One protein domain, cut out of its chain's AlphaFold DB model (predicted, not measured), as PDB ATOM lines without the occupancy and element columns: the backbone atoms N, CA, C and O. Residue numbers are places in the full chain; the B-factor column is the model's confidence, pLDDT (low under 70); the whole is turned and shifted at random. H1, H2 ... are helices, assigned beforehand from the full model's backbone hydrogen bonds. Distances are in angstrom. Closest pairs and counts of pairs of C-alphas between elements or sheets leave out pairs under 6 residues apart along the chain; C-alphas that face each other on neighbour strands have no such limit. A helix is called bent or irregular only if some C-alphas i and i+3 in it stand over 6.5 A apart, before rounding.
ATOM      1  N   THR A 330      38.253  20.166 -20.806       85.19
ATOM      2  CA  THR A 330      37.952  19.984 -22.235       85.19
ATOM      3  C   THR A 330      37.894  18.517 -22.680       85.19
ATOM      4  O   THR A 330      37.060  18.169 -23.512       85.19
ATOM      5  N   GLU A 331      38.728  17.637 -22.121       88.94
ATOM      6  CA  GLU A 331      38.703  16.193 -22.382       88.94
ATOM      7  C   GLU A 331      37.480  15.535 -21.714       88.94
ATOM      8  O   GLU A 331      36.825  14.690 -22.326       88.94
ATOM      9  N   VAL A 332      37.088  16.000 -20.518       88.94
ATOM     10  CA  VAL A 332      35.833  15.591 -19.852       88.94
ATOM     11  C   VAL A 332      34.605  15.986 -20.684       88.94
ATOM     12  O   VAL A 332      33.728  15.154 -20.915       88.94
ATOM     13  N   LEU A 333      34.551  17.222 -21.193       90.19
ATOM     14  CA  LEU A 333      33.451  17.689 -22.050       90.19
ATOM     15  C   LEU A 333      33.395  16.954 -23.402       90.19
ATOM     16  O   LEU A 333      32.306  16.721 -23.927       90.19
ATOM     17  N   LYS A 334      34.541  16.520 -23.945       92.25
ATOM     18  CA  LYS A 334      34.584  15.671 -25.145       92.25
ATOM     19  C   LYS A 334      33.950  14.298 -24.885       92.25
ATOM     20  O   LYS A 334      33.043  13.919 -25.624       92.25
ATOM     21  N   LYS A 335      34.340  13.607 -23.801       92.62
ATOM     22  CA  LYS A 335      33.706  12.342 -23.368       92.62
ATOM     23  C   LYS A 335      32.199  12.497 -23.143       92.62
ATOM     24  O   LYS A 335      31.422  11.634 -23.539       92.62
ATOM     25  N   LEU A 336      31.786  13.597 -22.507       93.31
ATOM     26  CA  LEU A 336      30.379  13.916 -22.259       93.31
ATOM     27  C   LEU A 336      29.585  13.985 -23.570       93.31
ATOM     28  O   LEU A 336      28.537  13.353 -23.679       93.31
ATOM     29  N   SER A 337      30.103  14.700 -24.572       93.25
ATOM     30  CA  SER A 337      29.446  14.805 -25.878       93.25
ATOM     31  C   SER A 337      29.400  13.461 -26.615       93.25
ATOM     32  O   SER A 337      28.360  13.115 -27.164       93.25
ATOM     33  N   GLU A 338      30.473  12.664 -26.570       94.50
ATOM     34  CA  GLU A 338      30.511  11.310 -27.153       94.50
ATOM     35  C   GLU A 338      29.480  10.363 -26.517       94.50
ATOM     36  O   GLU A 338      28.847   9.574 -27.219       94.50
ATOM     37  N   ILE A 339      29.270  10.456 -25.199       92.88
ATOM     38  CA  ILE A 339      28.261   9.656 -24.495       92.88
ATOM     39  C   ILE A 339      26.845  10.150 -24.819       92.88
ATOM     40  O   ILE A 339      25.992   9.315 -25.109       92.88
ATOM     41  N   ILE A 340      26.609  11.471 -24.843       93.94
ATOM     42  CA  ILE A 340      25.305  12.083 -25.164       93.94
ATOM     43  C   ILE A 340      24.871  11.811 -26.612       93.94
ATOM     44  O   ILE A 340      23.702  11.520 -26.850       93.94
ATOM     45  N   GLN A 341      25.798  11.856 -27.574       92.69
ATOM     46  CA  GLN A 341      25.529  11.500 -28.975       92.69
ATOM     47  C   GLN A 341      25.172  10.015 -29.153       92.69
ATOM     48  O   GLN A 341      24.602   9.635 -30.171       92.69
ATOM     49  N   ALA A 342      25.503   9.180 -28.165       91.12
ATOM     50  CA  ALA A 342      25.170   7.763 -28.117       91.12
ATOM     51  C   ALA A 342      24.024   7.454 -27.124       91.12
ATOM     52  O   ALA A 342      23.908   6.306 -26.680       91.12
ATOM     53  N   SER A 343      23.221   8.458 -26.762       90.44
ATOM     54  CA  SER A 343      21.985   8.348 -25.973       90.44
ATOM     55  C   SER A 343      20.751   8.399 -26.874       90.44
ATOM     56  O   SER A 343      20.773   9.043 -27.920       90.44
ATOM     57  N   ASP A 344      19.635   7.831 -26.423       88.00
ATOM     58  CA  ASP A 344      18.377   7.734 -27.186       88.00
ATOM     59  C   ASP A 344      17.568   9.056 -27.259       88.00
ATOM     60  O   ASP A 344      16.344   9.045 -27.400       88.00
ATOM     61  N   ILE A 345      18.227  10.217 -27.137       90.81
ATOM     62  CA  ILE A 345      17.582  11.540 -27.216       90.81
ATOM     63  C   ILE A 345      17.690  12.138 -28.625       90.81
ATOM     64  O   ILE A 345      18.650  11.895 -29.350       90.81
ATOM     65  N   SER A 346      16.721  12.980 -29.000       91.06
ATOM     66  CA  SER A 346      16.755  13.711 -30.275       91.06
ATOM     67  C   SER A 346      18.057  14.520 -30.434       91.06
ATOM     68  O   SER A 346      18.429  15.228 -29.490       91.06
ATOM     69  N   PRO A 347      18.697  14.537 -31.624       91.38
ATOM     70  CA  PRO A 347      19.885  15.351 -31.887       91.38
ATOM     71  C   PRO A 347      19.709  16.851 -31.613       91.38
ATOM     72  O   PRO A 347      20.669  17.522 -31.238       91.38
ATOM     73  N   SER A 348      18.479  17.375 -31.712       91.38
ATOM     74  CA  SER A 348      18.133  18.750 -31.303       91.38
ATOM     75  C   SER A 348      18.486  19.054 -29.843       91.38
ATOM     76  O   SER A 348      18.732  20.204 -29.485       91.38
ATOM     77  N   ASN A 349      18.520  18.024 -28.998       92.44
ATOM     78  CA  ASN A 349      18.649  18.141 -27.553       92.44
ATOM     79  C   ASN A 349      20.085  17.854 -27.071       92.44
ATOM     80  O   ASN A 349      20.375  18.075 -25.897       92.44
ATOM     81  N   PHE A 350      21.002  17.413 -27.948       92.94
ATOM     82  CA  PHE A 350      22.400  17.119 -27.585       92.94
ATOM     83  C   PHE A 350      23.128  18.338 -26.996       92.94
ATOM     84  O   PHE A 350      23.869  18.204 -26.022       92.94
ATOM     85  N   ALA A 351      22.898  19.532 -27.555       92.12
ATOM     86  CA  ALA A 351      23.482  20.774 -27.048       92.12
ATOM     87  C   ALA A 351      22.947  21.119 -25.646       92.12
ATOM     88  O   ALA A 351      23.735  21.368 -24.736       92.12
ATOM     89  N   VAL A 352      21.624  21.041 -25.457       93.62
ATOM     90  CA  VAL A 352      20.943  21.294 -24.173       93.62
ATOM     91  C   VAL A 352      21.409  20.309 -23.096       93.62
ATOM     92  O   VAL A 352      21.689  20.709 -21.971       93.62
ATOM     93  N   ALA A 353      21.568  19.032 -23.449       92.69
ATOM     94  CA  ALA A 353      22.138  18.013 -22.572       92.69
ATOM     95  C   ALA A 353      23.568  18.385 -22.128       92.69
ATOM     96  O   ALA A 353      23.847  18.454 -20.930       92.69
ATOM     97  N   CYS A 354      24.463  18.710 -23.071       92.31
ATOM     98  CA  CYS A 354      25.836  19.122 -22.752       92.31
ATOM     99  C   CYS A 354      25.874  20.386 -21.868       92.31
ATOM    100  O   CYS A 354      26.685  20.475 -20.943       92.31
ATOM    101  N   GLU A 355      24.988  21.350 -22.123       93.44
ATOM    102  CA  GLU A 355      24.874  22.591 -21.355       93.44
ATOM    103  C   GLU A 355      24.353  22.343 -19.929       93.44
ATOM    104  O   GLU A 355      24.933  22.854 -18.970       93.44
ATOM    105  N   ASN A 356      23.318  21.510 -19.758       93.44
ATOM    106  CA  ASN A 356      22.777  21.141 -18.446       93.44
ATOM    107  C   ASN A 356      23.845  20.478 -17.566       93.44
ATOM    108  O   ASN A 356      24.014  20.856 -16.405       93.44
ATOM    109  N   TYR A 357      24.604  19.525 -18.117       93.06
ATOM    110  CA  TYR A 357      25.725  18.897 -17.411       93.06
ATOM    111  C   TYR A 357      26.816  19.922 -17.065       93.06
ATOM    112  O   TYR A 357      27.298  19.948 -15.932       93.06
ATOM    113  N   SER A 358      27.159  20.815 -17.996       90.00
ATOM    114  CA  SER A 358      28.147  21.879 -17.754       90.00
ATOM    115  C   SER A 358      27.716  22.842 -16.637       90.00
ATOM    116  O   SER A 358      28.555  23.275 -15.852       90.00
ATOM    117  N   LYS A 359      26.413  23.137 -16.520       91.75
ATOM    118  CA  LYS A 359      25.836  23.952 -15.437       91.75
ATOM    119  C   LYS A 359      25.867  23.228 -14.091       91.75
ATOM    120  O   LYS A 359      26.368  23.789 -13.120       91.75
ATOM    121  N   VAL A 360      25.376  21.987 -14.020       91.19
ATOM    122  CA  VAL A 360      25.289  21.232 -12.752       91.19
ATOM    123  C   VAL A 360      26.668  20.879 -12.187       91.19
ATOM    124  O   VAL A 360      26.841  20.899 -10.973       91.19
ATOM    125  N   PHE A 361      27.671  20.641 -13.035       90.38
ATOM    126  CA  PHE A 361      29.048  20.347 -12.611       90.38
ATOM    127  C   PHE A 361      29.996  21.565 -12.666       90.38
ATOM    128  O   PHE A 361      31.214  21.395 -12.737       90.38
ATOM    129  N   SER A 362      29.453  22.789 -12.605       88.44
ATOM    130  CA  SER A 362      30.220  24.053 -12.646       88.44
ATOM    131  C   SER A 362      30.946  24.425 -11.341       88.44
ATOM    132  O   SER A 362      31.739  25.366 -11.327       88.44
ATOM    133  N   PHE A 363      30.696  23.696 -10.251       87.38
ATOM    134  CA  PHE A 363      31.304  23.924  -8.937       87.38
ATOM    135  C   PHE A 363      32.776  23.470  -8.864       87.38
ATOM    136  O   PHE A 363      33.285  22.759  -9.737       87.38
ATOM    137  N   GLU A 364      33.485  23.863  -7.801       83.31
ATOM    138  CA  GLU A 364      34.893  23.500  -7.610       83.31
ATOM    139  C   GLU A 364      35.081  21.972  -7.567       83.31
ATOM    140  O   GLU A 364      34.334  21.257  -6.909       83.31
ATOM    141  N   ASN A 365      36.074  21.443  -8.289       82.62
ATOM    142  CA  ASN A 365      36.261  20.002  -8.532       82.62
ATOM    143  C   ASN A 365      35.106  19.292  -9.283       82.62
ATOM    144  O   ASN A 365      35.226  18.096  -9.559       82.62
ATOM    145  N   GLY A 366      34.043  19.986  -9.711       84.00
ATOM    146  CA  GLY A 366      32.889  19.397 -10.406       84.00
ATOM    147  C   GLY A 366      33.257  18.610 -11.670       84.00
ATOM    148  O   GLY A 366      32.723  17.528 -11.903       84.00
ATOM    149  N   HIS A 367      34.275  19.050 -12.415       87.06
ATOM    150  CA  HIS A 367      34.828  18.317 -13.562       87.06
ATOM    151  C   HIS A 367      35.429  16.941 -13.196       87.06
ATOM    152  O   HIS A 367      35.368  16.014 -14.006       87.06
ATOM    153  N   ARG A 368      35.975  16.762 -11.980       87.06
ATOM    154  CA  ARG A 368      36.459  15.456 -11.483       87.06
ATOM    155  C   ARG A 368      35.285  14.528 -11.157       87.06
ATOM    156  O   ARG A 368      35.340  13.344 -11.488       87.06
ATOM    157  N   VAL A 369      34.220  15.070 -10.558       88.38
ATOM    158  CA  VAL A 369      32.969  14.343 -10.267       88.38
ATOM    159  C   VAL A 369      32.291  13.909 -11.569       88.38
ATOM    160  O   VAL A 369      31.943  12.738 -11.720       88.38
ATOM    161  N   LEU A 370      32.203  14.813 -12.547       91.44
ATOM    162  CA  LEU A 370      31.695  14.534 -13.887       91.44
ATOM    163  C   LEU A 370      32.526  13.460 -14.601       91.44
ATOM    164  O   LEU A 370      31.961  12.514 -15.139       91.44
ATOM    165  N   ASN A 371      33.863  13.533 -14.566       91.19
ATOM    166  CA  ASN A 371      34.685  12.478 -15.163       91.19
ATOM    167  C   ASN A 371      34.458  11.110 -14.490       91.19
ATOM    168  O   ASN A 371      34.432  10.103 -15.190       91.19
ATOM    169  N   LYS A 372      34.258  11.050 -13.163       89.50
ATOM    170  CA  LYS A 372      33.895   9.794 -12.479       89.50
ATOM    171  C   LYS A 372      32.544   9.260 -12.966       89.50
ATOM    172  O   LYS A 372      32.443   8.074 -13.262       89.50
ATOM    173  N   LEU A 373      31.538  10.124 -13.100       90.88
ATOM    174  CA  LEU A 373      30.223   9.755 -13.631       90.88
ATOM    175  C   LEU A 373      30.322   9.196 -15.065       90.88
ATOM    176  O   LEU A 373      29.688   8.193 -15.377       90.88
ATOM    177  N   LEU A 374      31.154   9.793 -15.922       91.69
ATOM    178  CA  LEU A 374      31.346   9.350 -17.310       91.69
ATOM    179  C   LEU A 374      32.162   8.048 -17.422       91.69
ATOM    180  O   LEU A 374      31.819   7.194 -18.236       91.69
ATOM    181  N   ASP A 375      33.209   7.878 -16.606       88.94
ATOM    182  CA  ASP A 375      34.082   6.692 -16.642       88.94
ATOM    183  C   ASP A 375      33.470   5.470 -15.928       88.94
ATOM    184  O   ASP A 375      33.711   4.334 -16.340       88.94
ATOM    185  N   GLU A 376      32.697   5.674 -14.854       87.19
ATOM    186  CA  GLU A 376      32.158   4.588 -14.016       87.19
ATOM    187  C   GLU A 376      30.647   4.349 -14.202       87.19
ATOM    188  O   GLU A 376      30.179   3.240 -13.937       87.19
ATOM    189  N   TYR A 377      29.890   5.340 -14.697       89.06
ATOM    190  CA  TYR A 377      28.424   5.295 -14.831       89.06
ATOM    191  C   TYR A 377      27.872   5.796 -16.191       89.06
ATOM    192  O   TYR A 377      26.816   6.440 -16.217       89.06
ATOM    193  N   PRO A 378      28.483   5.481 -17.355       90.56
ATOM    194  CA  PRO A 378      28.016   5.995 -18.649       90.56
ATOM    195  C   PRO A 378      26.556   5.616 -18.965       90.56
ATOM    196  O   PRO A 378      25.856   6.364 -19.640       90.56
ATOM    197  N   SER A 379      26.056   4.491 -18.441       89.12
ATOM    198  CA  SER A 379      24.655   4.068 -18.594       89.12
ATOM    199  C   SER A 379      23.644   5.005 -17.915       89.12
ATOM    200  O   SER A 379      22.546   5.168 -18.442       89.12
ATOM    201  N   LEU A 380      24.001   5.657 -16.796       89.25
ATOM    202  CA  LEU A 380      23.148   6.677 -16.168       89.25
ATOM    203  C   LEU A 380      23.039   7.912 -17.065       89.25
ATOM    204  O   LEU A 380      21.936   8.381 -17.336       89.25
ATOM    205  N   VAL A 381      24.181   8.390 -17.571       91.56
ATOM    206  CA  VAL A 381      24.254   9.552 -18.472       91.56
ATOM    207  C   VAL A 381      23.501   9.294 -19.778       91.56
ATOM    208  O   VAL A 381      22.910  10.218 -20.327       91.56
ATOM    209  N   LYS A 382      23.446   8.040 -20.248       90.81
ATOM    210  CA  LYS A 382      22.617   7.667 -21.401       90.81
ATOM    211  C   LYS A 382      21.117   7.739 -21.125       90.81
ATOM    212  O   LYS A 382      20.412   8.433 -21.852       90.81
ATOM    213  N   LYS A 383      20.629   7.079 -20.065       89.31
ATOM    214  CA  LYS A 383      19.187   7.051 -19.744       89.31
ATOM    215  C   LYS A 383      18.642   8.427 -19.342       89.31
ATOM    216  O   LYS A 383      17.510   8.770 -19.672       89.31
ATOM    217  N   HIS A 384      19.439   9.226 -18.635       89.94
ATOM    218  CA  HIS A 384      19.032  10.520 -18.085       89.94
ATOM    219  C   HIS A 384      19.895  11.668 -18.640       89.94
ATOM    220  O   HIS A 384      20.329  12.570 -17.923       89.94
ATOM    221  N   ALA A 385      20.118  11.664 -19.959       91.31
ATOM    222  CA  ALA A 385      20.959  12.636 -20.667       91.31
ATOM    223  C   ALA A 385      20.518  14.109 -20.523       91.31
ATOM    224  O   ALA A 385      21.326  15.009 -20.732       91.31
ATOM    225  N   LEU A 386      19.263  14.375 -20.146       92.25
ATOM    226  CA  LEU A 386      18.752  15.732 -19.896       92.25
ATOM    227  C   LEU A 386      18.719  16.122 -18.409       92.25
ATOM    228  O   LEU A 386      18.573  17.308 -18.113       92.25
ATOM    229  N   ASP A 387      18.904  15.158 -17.500       91.44
ATOM    230  CA  ASP A 387      18.807  15.321 -16.044       91.44
ATOM    231  C   ASP A 387      20.120  14.907 -15.333       91.44
ATOM    232  O   ASP A 387      20.218  13.841 -14.712       91.44
ATOM    233  N   PRO A 388      21.165  15.754 -15.411       91.31
ATOM    234  CA  PRO A 388      22.420  15.543 -14.690       91.31
ATOM    235  C   PRO A 388      22.262  15.527 -13.167       91.31
ATOM    236  O   PRO A 388      23.089  14.917 -12.489       91.31
ATOM    237  N   ALA A 389      21.236  16.185 -12.616       88.81
ATOM    238  CA  ALA A 389      21.008  16.233 -11.175       88.81
ATOM    239  C   ALA A 389      20.568  14.856 -10.653       88.81
ATOM    240  O   ALA A 389      21.139  14.360  -9.679       88.81
ATOM    241  N   ARG A 390      19.646  14.185 -11.356       88.81
ATOM    242  CA  ARG A 390      19.279  12.789 -11.083       88.81
ATOM    243  C   ARG A 390      20.474  11.858 -11.264       88.81
ATOM    244  O   ARG A 390      20.725  11.055 -10.372       88.81
ATOM    245  N   CYS A 391      21.283  11.998 -12.318       89.88
ATOM    246  CA  CYS A 391      22.511  11.198 -12.458       89.88
ATOM    247  C   CYS A 391      23.499  11.386 -11.297       89.88
ATOM    248  O   CYS A 391      24.049  10.402 -10.801       89.88
ATOM    249  N   ALA A 392      23.713  12.627 -10.848       88.50
ATOM    250  CA  ALA A 392      24.586  12.936  -9.719       88.50
ATOM    251  C   ALA A 392      24.062  12.324  -8.409       88.50
ATOM    252  O   ALA A 392      24.827  11.680  -7.691       88.50
ATOM    253  N   LYS A 393      22.757  12.470  -8.134       88.12
ATOM    254  CA  LYS A 393      22.092  11.892  -6.958       88.12
ATOM    255  C   LYS A 393      22.172  10.364  -6.963       88.12
ATOM    256  O   LYS A 393      22.628   9.785  -5.985       88.12
ATOM    257  N   LEU A 394      21.793   9.726  -8.073       86.75
ATOM    258  CA  LEU A 394      21.839   8.272  -8.234       86.75
ATOM    259  C   LEU A 394      23.260   7.744  -7.992       86.75
ATOM    260  O   LEU A 394      23.447   6.853  -7.168       86.75
ATOM    261  N   MET A 395      24.275   8.340  -8.631       89.00
ATOM    262  CA  MET A 395      25.675   7.996  -8.367       89.00
ATOM    263  C   MET A 395      26.028   8.158  -6.881       89.00
ATOM    264  O   MET A 395      26.625   7.252  -6.307       89.00
ATOM    265  N   ALA A 396      25.657   9.273  -6.243       88.75
ATOM    266  CA  ALA A 396      25.969   9.524  -4.837       88.75
ATOM    267  C   ALA A 396      25.366   8.466  -3.895       88.75
ATOM    268  O   ALA A 396      26.083   7.982  -3.022       88.75
ATOM    269  N   THR A 397      24.112   8.047  -4.105       86.75
ATOM    270  CA  THR A 397      23.468   6.961  -3.341       86.75
ATOM    271  C   THR A 397      24.239   5.645  -3.492       86.75
ATOM    272  O   THR A 397      24.635   5.036  -2.500       86.75
ATOM    273  N   TRP A 398      24.552   5.225  -4.726       87.81
ATOM    274  CA  TRP A 398      25.305   3.984  -4.967       87.81
ATOM    275  C   TRP A 398      26.735   4.019  -4.394       87.81
ATOM    276  O   TRP A 398      27.209   3.018  -3.854       87.81
ATOM    277  N   GLU A 399      27.422   5.163  -4.474       88.69
ATOM    278  CA  GLU A 399      28.744   5.356  -3.864       88.69
ATOM    279  C   GLU A 399      28.693   5.314  -2.333       88.69
ATOM    280  O   GLU A 399      29.467   4.579  -1.722       88.69
ATOM    281  N   ARG A 400      27.787   6.084  -1.716       87.69
ATOM    282  CA  ARG A 400      27.680   6.229  -0.258       87.69
ATOM    283  C   ARG A 400      27.178   4.956   0.411       87.69
ATOM    284  O   ARG A 400      27.716   4.579   1.448       87.69
ATOM    285  N   ASP A 401      26.184   4.291  -0.172       83.19
ATOM    286  CA  ASP A 401      25.432   3.251   0.534       83.19
ATOM    287  C   ASP A 401      25.905   1.834   0.197       83.19
ATOM    288  O   ASP A 401      25.785   0.946   1.043       83.19
ATOM    289  N   LEU A 402      26.504   1.613  -0.983       83.56
ATOM    290  CA  LEU A 402      27.105   0.328  -1.361       83.56
ATOM    291  C   LEU A 402      28.634   0.389  -1.466       83.56
ATOM    292  O   LEU A 402      29.316  -0.343  -0.753       83.56
ATOM    293  N   PHE A 403      29.183   1.222  -2.356       85.88
ATOM    294  CA  PHE A 403      30.601   1.128  -2.747       85.88
ATOM    295  C   PHE A 403      31.604   1.682  -1.723       85.88
ATOM    296  O   PHE A 403      32.793   1.395  -1.827       85.88
ATOM    297  N   SER A 404      31.137   2.414  -0.717       83.44
ATOM    298  CA  SER A 404      31.895   2.799   0.482       83.44
ATOM    299  C   SER A 404      32.332   1.603   1.338       83.44
ATOM    300  O   SER A 404      33.399   1.640   1.940       83.44
ATOM    301  N   ASN A 405      31.523   0.538   1.366       78.06
ATOM    302  CA  ASN A 405      31.686  -0.626   2.244       78.06
ATOM    303  C   ASN A 405      32.387  -1.811   1.549       78.06
ATOM    304  O   ASN A 405      32.381  -2.920   2.073       78.06
ATOM    305  N   LEU A 406      32.925  -1.619   0.339       81.25
ATOM    306  CA  LEU A 406      33.445  -2.693  -0.513       81.25
ATOM    307  C   LEU A 406      34.859  -2.382  -1.015       81.25
ATOM    308  O   LEU A 406      35.251  -1.224  -1.161       81.25
ATOM    309  N   SER A 407      35.635  -3.429  -1.321       81.00
ATOM    310  CA  SER A 407      37.019  -3.244  -1.765       81.00
ATOM    311  C   SER A 407      37.097  -2.480  -3.102       81.00
ATOM    312  O   SER A 407      36.233  -2.644  -3.972       81.00
ATOM    313  N   PRO A 408      38.174  -1.711  -3.365       79.50
ATOM    314  CA  PRO A 408      38.358  -1.020  -4.643       79.50
ATOM    315  C   PRO A 408      38.435  -1.926  -5.889       79.50
ATOM    316  O   PRO A 408      38.420  -1.406  -7.012       79.50
ATOM    317  N   GLN A 409      38.552  -3.251  -5.726       77.81
ATOM    318  CA  GLN A 409      38.420  -4.213  -6.826       77.81
ATOM    319  C   GLN A 409      36.966  -4.663  -6.996       77.81
ATOM    320  O   GLN A 409      36.431  -4.575  -8.105       77.81
ATOM    321  N   ASP A 410      36.301  -5.039  -5.904       78.06
ATOM    322  CA  ASP A 410      34.899  -5.461  -5.912       78.06
ATOM    323  C   ASP A 410      33.985  -4.345  -6.403       78.06
ATOM    324  O   ASP A 410      33.148  -4.581  -7.268       78.06
ATOM    325  N   CYS A 411      34.212  -3.098  -5.979       82.00
ATOM    326  CA  CYS A 411      33.494  -1.931  -6.490       82.00
ATOM    327  C   CYS A 411      33.525  -1.842  -8.021       82.00
ATOM    328  O   CYS A 411      32.499  -1.569  -8.639       82.00
ATOM    329  N   LYS A 412      34.665  -2.121  -8.665       80.88
ATOM    330  CA  LYS A 412      34.769  -2.111 -10.137       80.88
ATOM    331  C   LYS A 412      34.043  -3.294 -10.770       80.88
ATOM    332  O   LYS A 412      33.398  -3.131 -11.806       80.88
ATOM    333  N   LEU A 413      34.139  -4.471 -10.152       81.38
ATOM    334  CA  LEU A 413      33.484  -5.687 -10.628       81.38
ATOM    335  C   LEU A 413      31.958  -5.558 -10.524       81.38
ATOM    336  O   LEU A 413      31.262  -5.813 -11.507       81.38
ATOM    337  N   TYR A 414      31.439  -5.070  -9.394       81.31
ATOM    338  CA  TYR A 414      30.023  -4.762  -9.213       81.31
ATOM    339  C   TYR A 414      29.558  -3.646 -10.140       81.31
ATOM    340  O   TYR A 414      28.578  -3.876 -10.836       81.31
ATOM    341  N   LYS A 415      30.249  -2.500 -10.248       82.38
ATOM    342  CA  LYS A 415      29.872  -1.432 -11.202       82.38
ATOM    343  C   LYS A 415      29.722  -1.976 -12.624       82.38
ATOM    344  O   LYS A 415      28.682  -1.773 -13.244       82.38
ATOM    345  N   LYS A 416      30.677  -2.786 -13.104       80.88
ATOM    346  CA  LYS A 416      30.580  -3.442 -14.420       80.88
ATOM    347  C   LYS A 416      29.433  -4.465 -14.504       80.88
ATOM    348  O   LYS A 416      28.723  -4.485 -15.504       80.88
ATOM    349  N   LYS A 417      29.233  -5.305 -13.480       80.94
ATOM    350  CA  LYS A 417      28.184  -6.349 -13.437       80.94
ATOM    351  C   LYS A 417      26.769  -5.782 -13.236       80.94
ATOM    352  O   LYS A 417      25.798  -6.426 -13.619       80.94
ATOM    353  N   LYS A 418      26.646  -4.603 -12.622       80.56
ATOM    354  CA  LYS A 418      25.387  -3.974 -12.192       80.56
ATOM    355  C   LYS A 418      25.030  -2.703 -12.965       80.56
ATOM    356  O   LYS A 418      23.949  -2.183 -12.722       80.56
ATOM    357  N   ALA A 419      25.847  -2.234 -13.915       77.88
ATOM    358  CA  ALA A 419      25.619  -0.998 -14.681       77.88
ATOM    359  C   ALA A 419      24.181  -0.841 -15.220       77.88
ATOM    360  O   ALA A 419      23.588   0.226 -15.086       77.88
ATOM    361  N   TYR A 420      23.591  -1.915 -15.761       76.50
ATOM    362  CA  TYR A 420      22.205  -1.918 -16.247       76.50
ATOM    363  C   TYR A 420      21.162  -1.738 -15.132       76.50
ATOM    364  O   TYR A 420      20.146  -1.090 -15.341       76.50
ATOM    365  N   GLN A 421      21.401  -2.301 -13.945       78.81
ATOM    366  CA  GLN A 421      20.493  -2.203 -12.796       78.81
ATOM    367  C   GLN A 421      20.645  -0.841 -12.104       78.81
ATOM    368  O   GLN A 421      19.645  -0.184 -11.844       78.81
ATOM    369  N   ILE A 422      21.880  -0.358 -11.942       78.25
ATOM    370  CA  ILE A 422      22.195   1.004 -11.478       78.25
ATOM    371  C   ILE A 422      21.520   2.062 -12.365       78.25
ATOM    372  O   ILE A 422      21.013   3.052 -11.850       78.25
ATOM    373  N   ALA A 423      21.495   1.852 -13.685       78.69
ATOM    374  CA  ALA A 423      20.846   2.766 -14.618       78.69
ATOM    375  C   ALA A 423      19.312   2.668 -14.632       78.69
ATOM    376  O   ALA A 423      18.662   3.635 -15.015       78.69
ATOM    377  N   ASN A 424      18.721   1.524 -14.265       83.62
ATOM    378  CA  ASN A 424      17.284   1.296 -14.446       83.62
ATOM    379  C   ASN A 424      16.418   1.420 -13.196       83.62
ATOM    380  O   ASN A 424      15.209   1.542 -13.356       83.62
ATOM    381  N   LEU A 425      16.993   1.419 -11.995       82.44
ATOM    382  CA  LEU A 425      16.239   1.641 -10.761       82.44
ATOM    383  C   LEU A 425      15.897   3.136 -10.645       82.44
ATOM    384  O   LEU A 425      16.776   3.992 -10.736       82.44
TER     385      LEU A 425
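This is residues 330 to 425 of the 510 residues of the protein "Hypothetical protein" of Vannella sp. CB-2014 (UniProt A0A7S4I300). Short H4 and H3 lie near the middle of a crossed assembly of helices, with H1 and H2 toward one end of the longest axis and H6 toward the other. H5 runs from its contact with H2 past H4 and H3 toward the far end, and H6 folds back from there until its last turns reach H4. The printed part has 96 residues with six named helices, H1 to H6 in order along the chain, and no named strand: the class is all helix, with mostly crossed packing. It is compact, with a radius of gyration of the C-alphas of 13.1 A and spans of 40 by 29 by 20 A.

Begin with H1, residues 330 to 340, and H2, residues 347 to 360: they touch, closest at the C-alphas of Ile 340 and Phe 350, 6.3 A apart, at a steep tilt of 45 degrees, opposite ways. H2 touches H1 with residues 350 to 354 alone. Next look at H3, residues 366 to 376, which touches H1 at a steep tilt of 46 degrees, closest at the C-alphas of Val 332 and Asn 371, 5.7 A apart. H4, residues 378 to 383, touches H1 too, closest at the C-alphas of Ile 340 and Lys 382, 6.4 A apart. H5, residues 388 to 401, touches H2 with residues 388 to 389 alone; the closest C-alphas, of Tyr 357 and Pro 388, are 5.4 A apart. H5 and H4 only just touch, with 3 pairs of C-alphas within 8 A, closest at Leu 380 and Cys 391, 5.9 A. H5 and H3 also only just touch, with 3 pairs, closest at the C-alphas of Leu 373 and Met 395, 7.2 A apart. H6, residues 410 to 424, touches H4 with residues 419 to 423 alone, at a shallow tilt of 9 degrees, the same way; the C-alphas of Leu 380 and Ala 423 are the closest, 4.8 A apart. H1 and H6 are apart. Every O i to N i+4 pair is within hydrogen-bond range in H1, H3, H4 and H5; in H2 it is 8 of 10 and in H6 9 of 11.

Find C-alpha 330 at (37.952, 19.984, -22.235), where H1 begins; it is 15.2 A long. H2 measures 20.7 A and is irregular, C-alphas 348 and 351 being 7.1 A apart. H3 measures 15.3 A, H4 9.0 A and H5 19.8 A; H5 begins at C-alpha 388, (22.420, 15.543, -14.690). H6, 20.7 A, is irregular, with C-alphas 417 and 420 8.0 A apart, and ends at C-alpha 424, (17.284, 1.296, -14.446).

The C-alphas of Ser 348 and Ser 407 are the two farthest apart, at 41.4 A. The printed part has no cut and no long link. Its mean pLDDT is 87.7, and no printed residue is under 70.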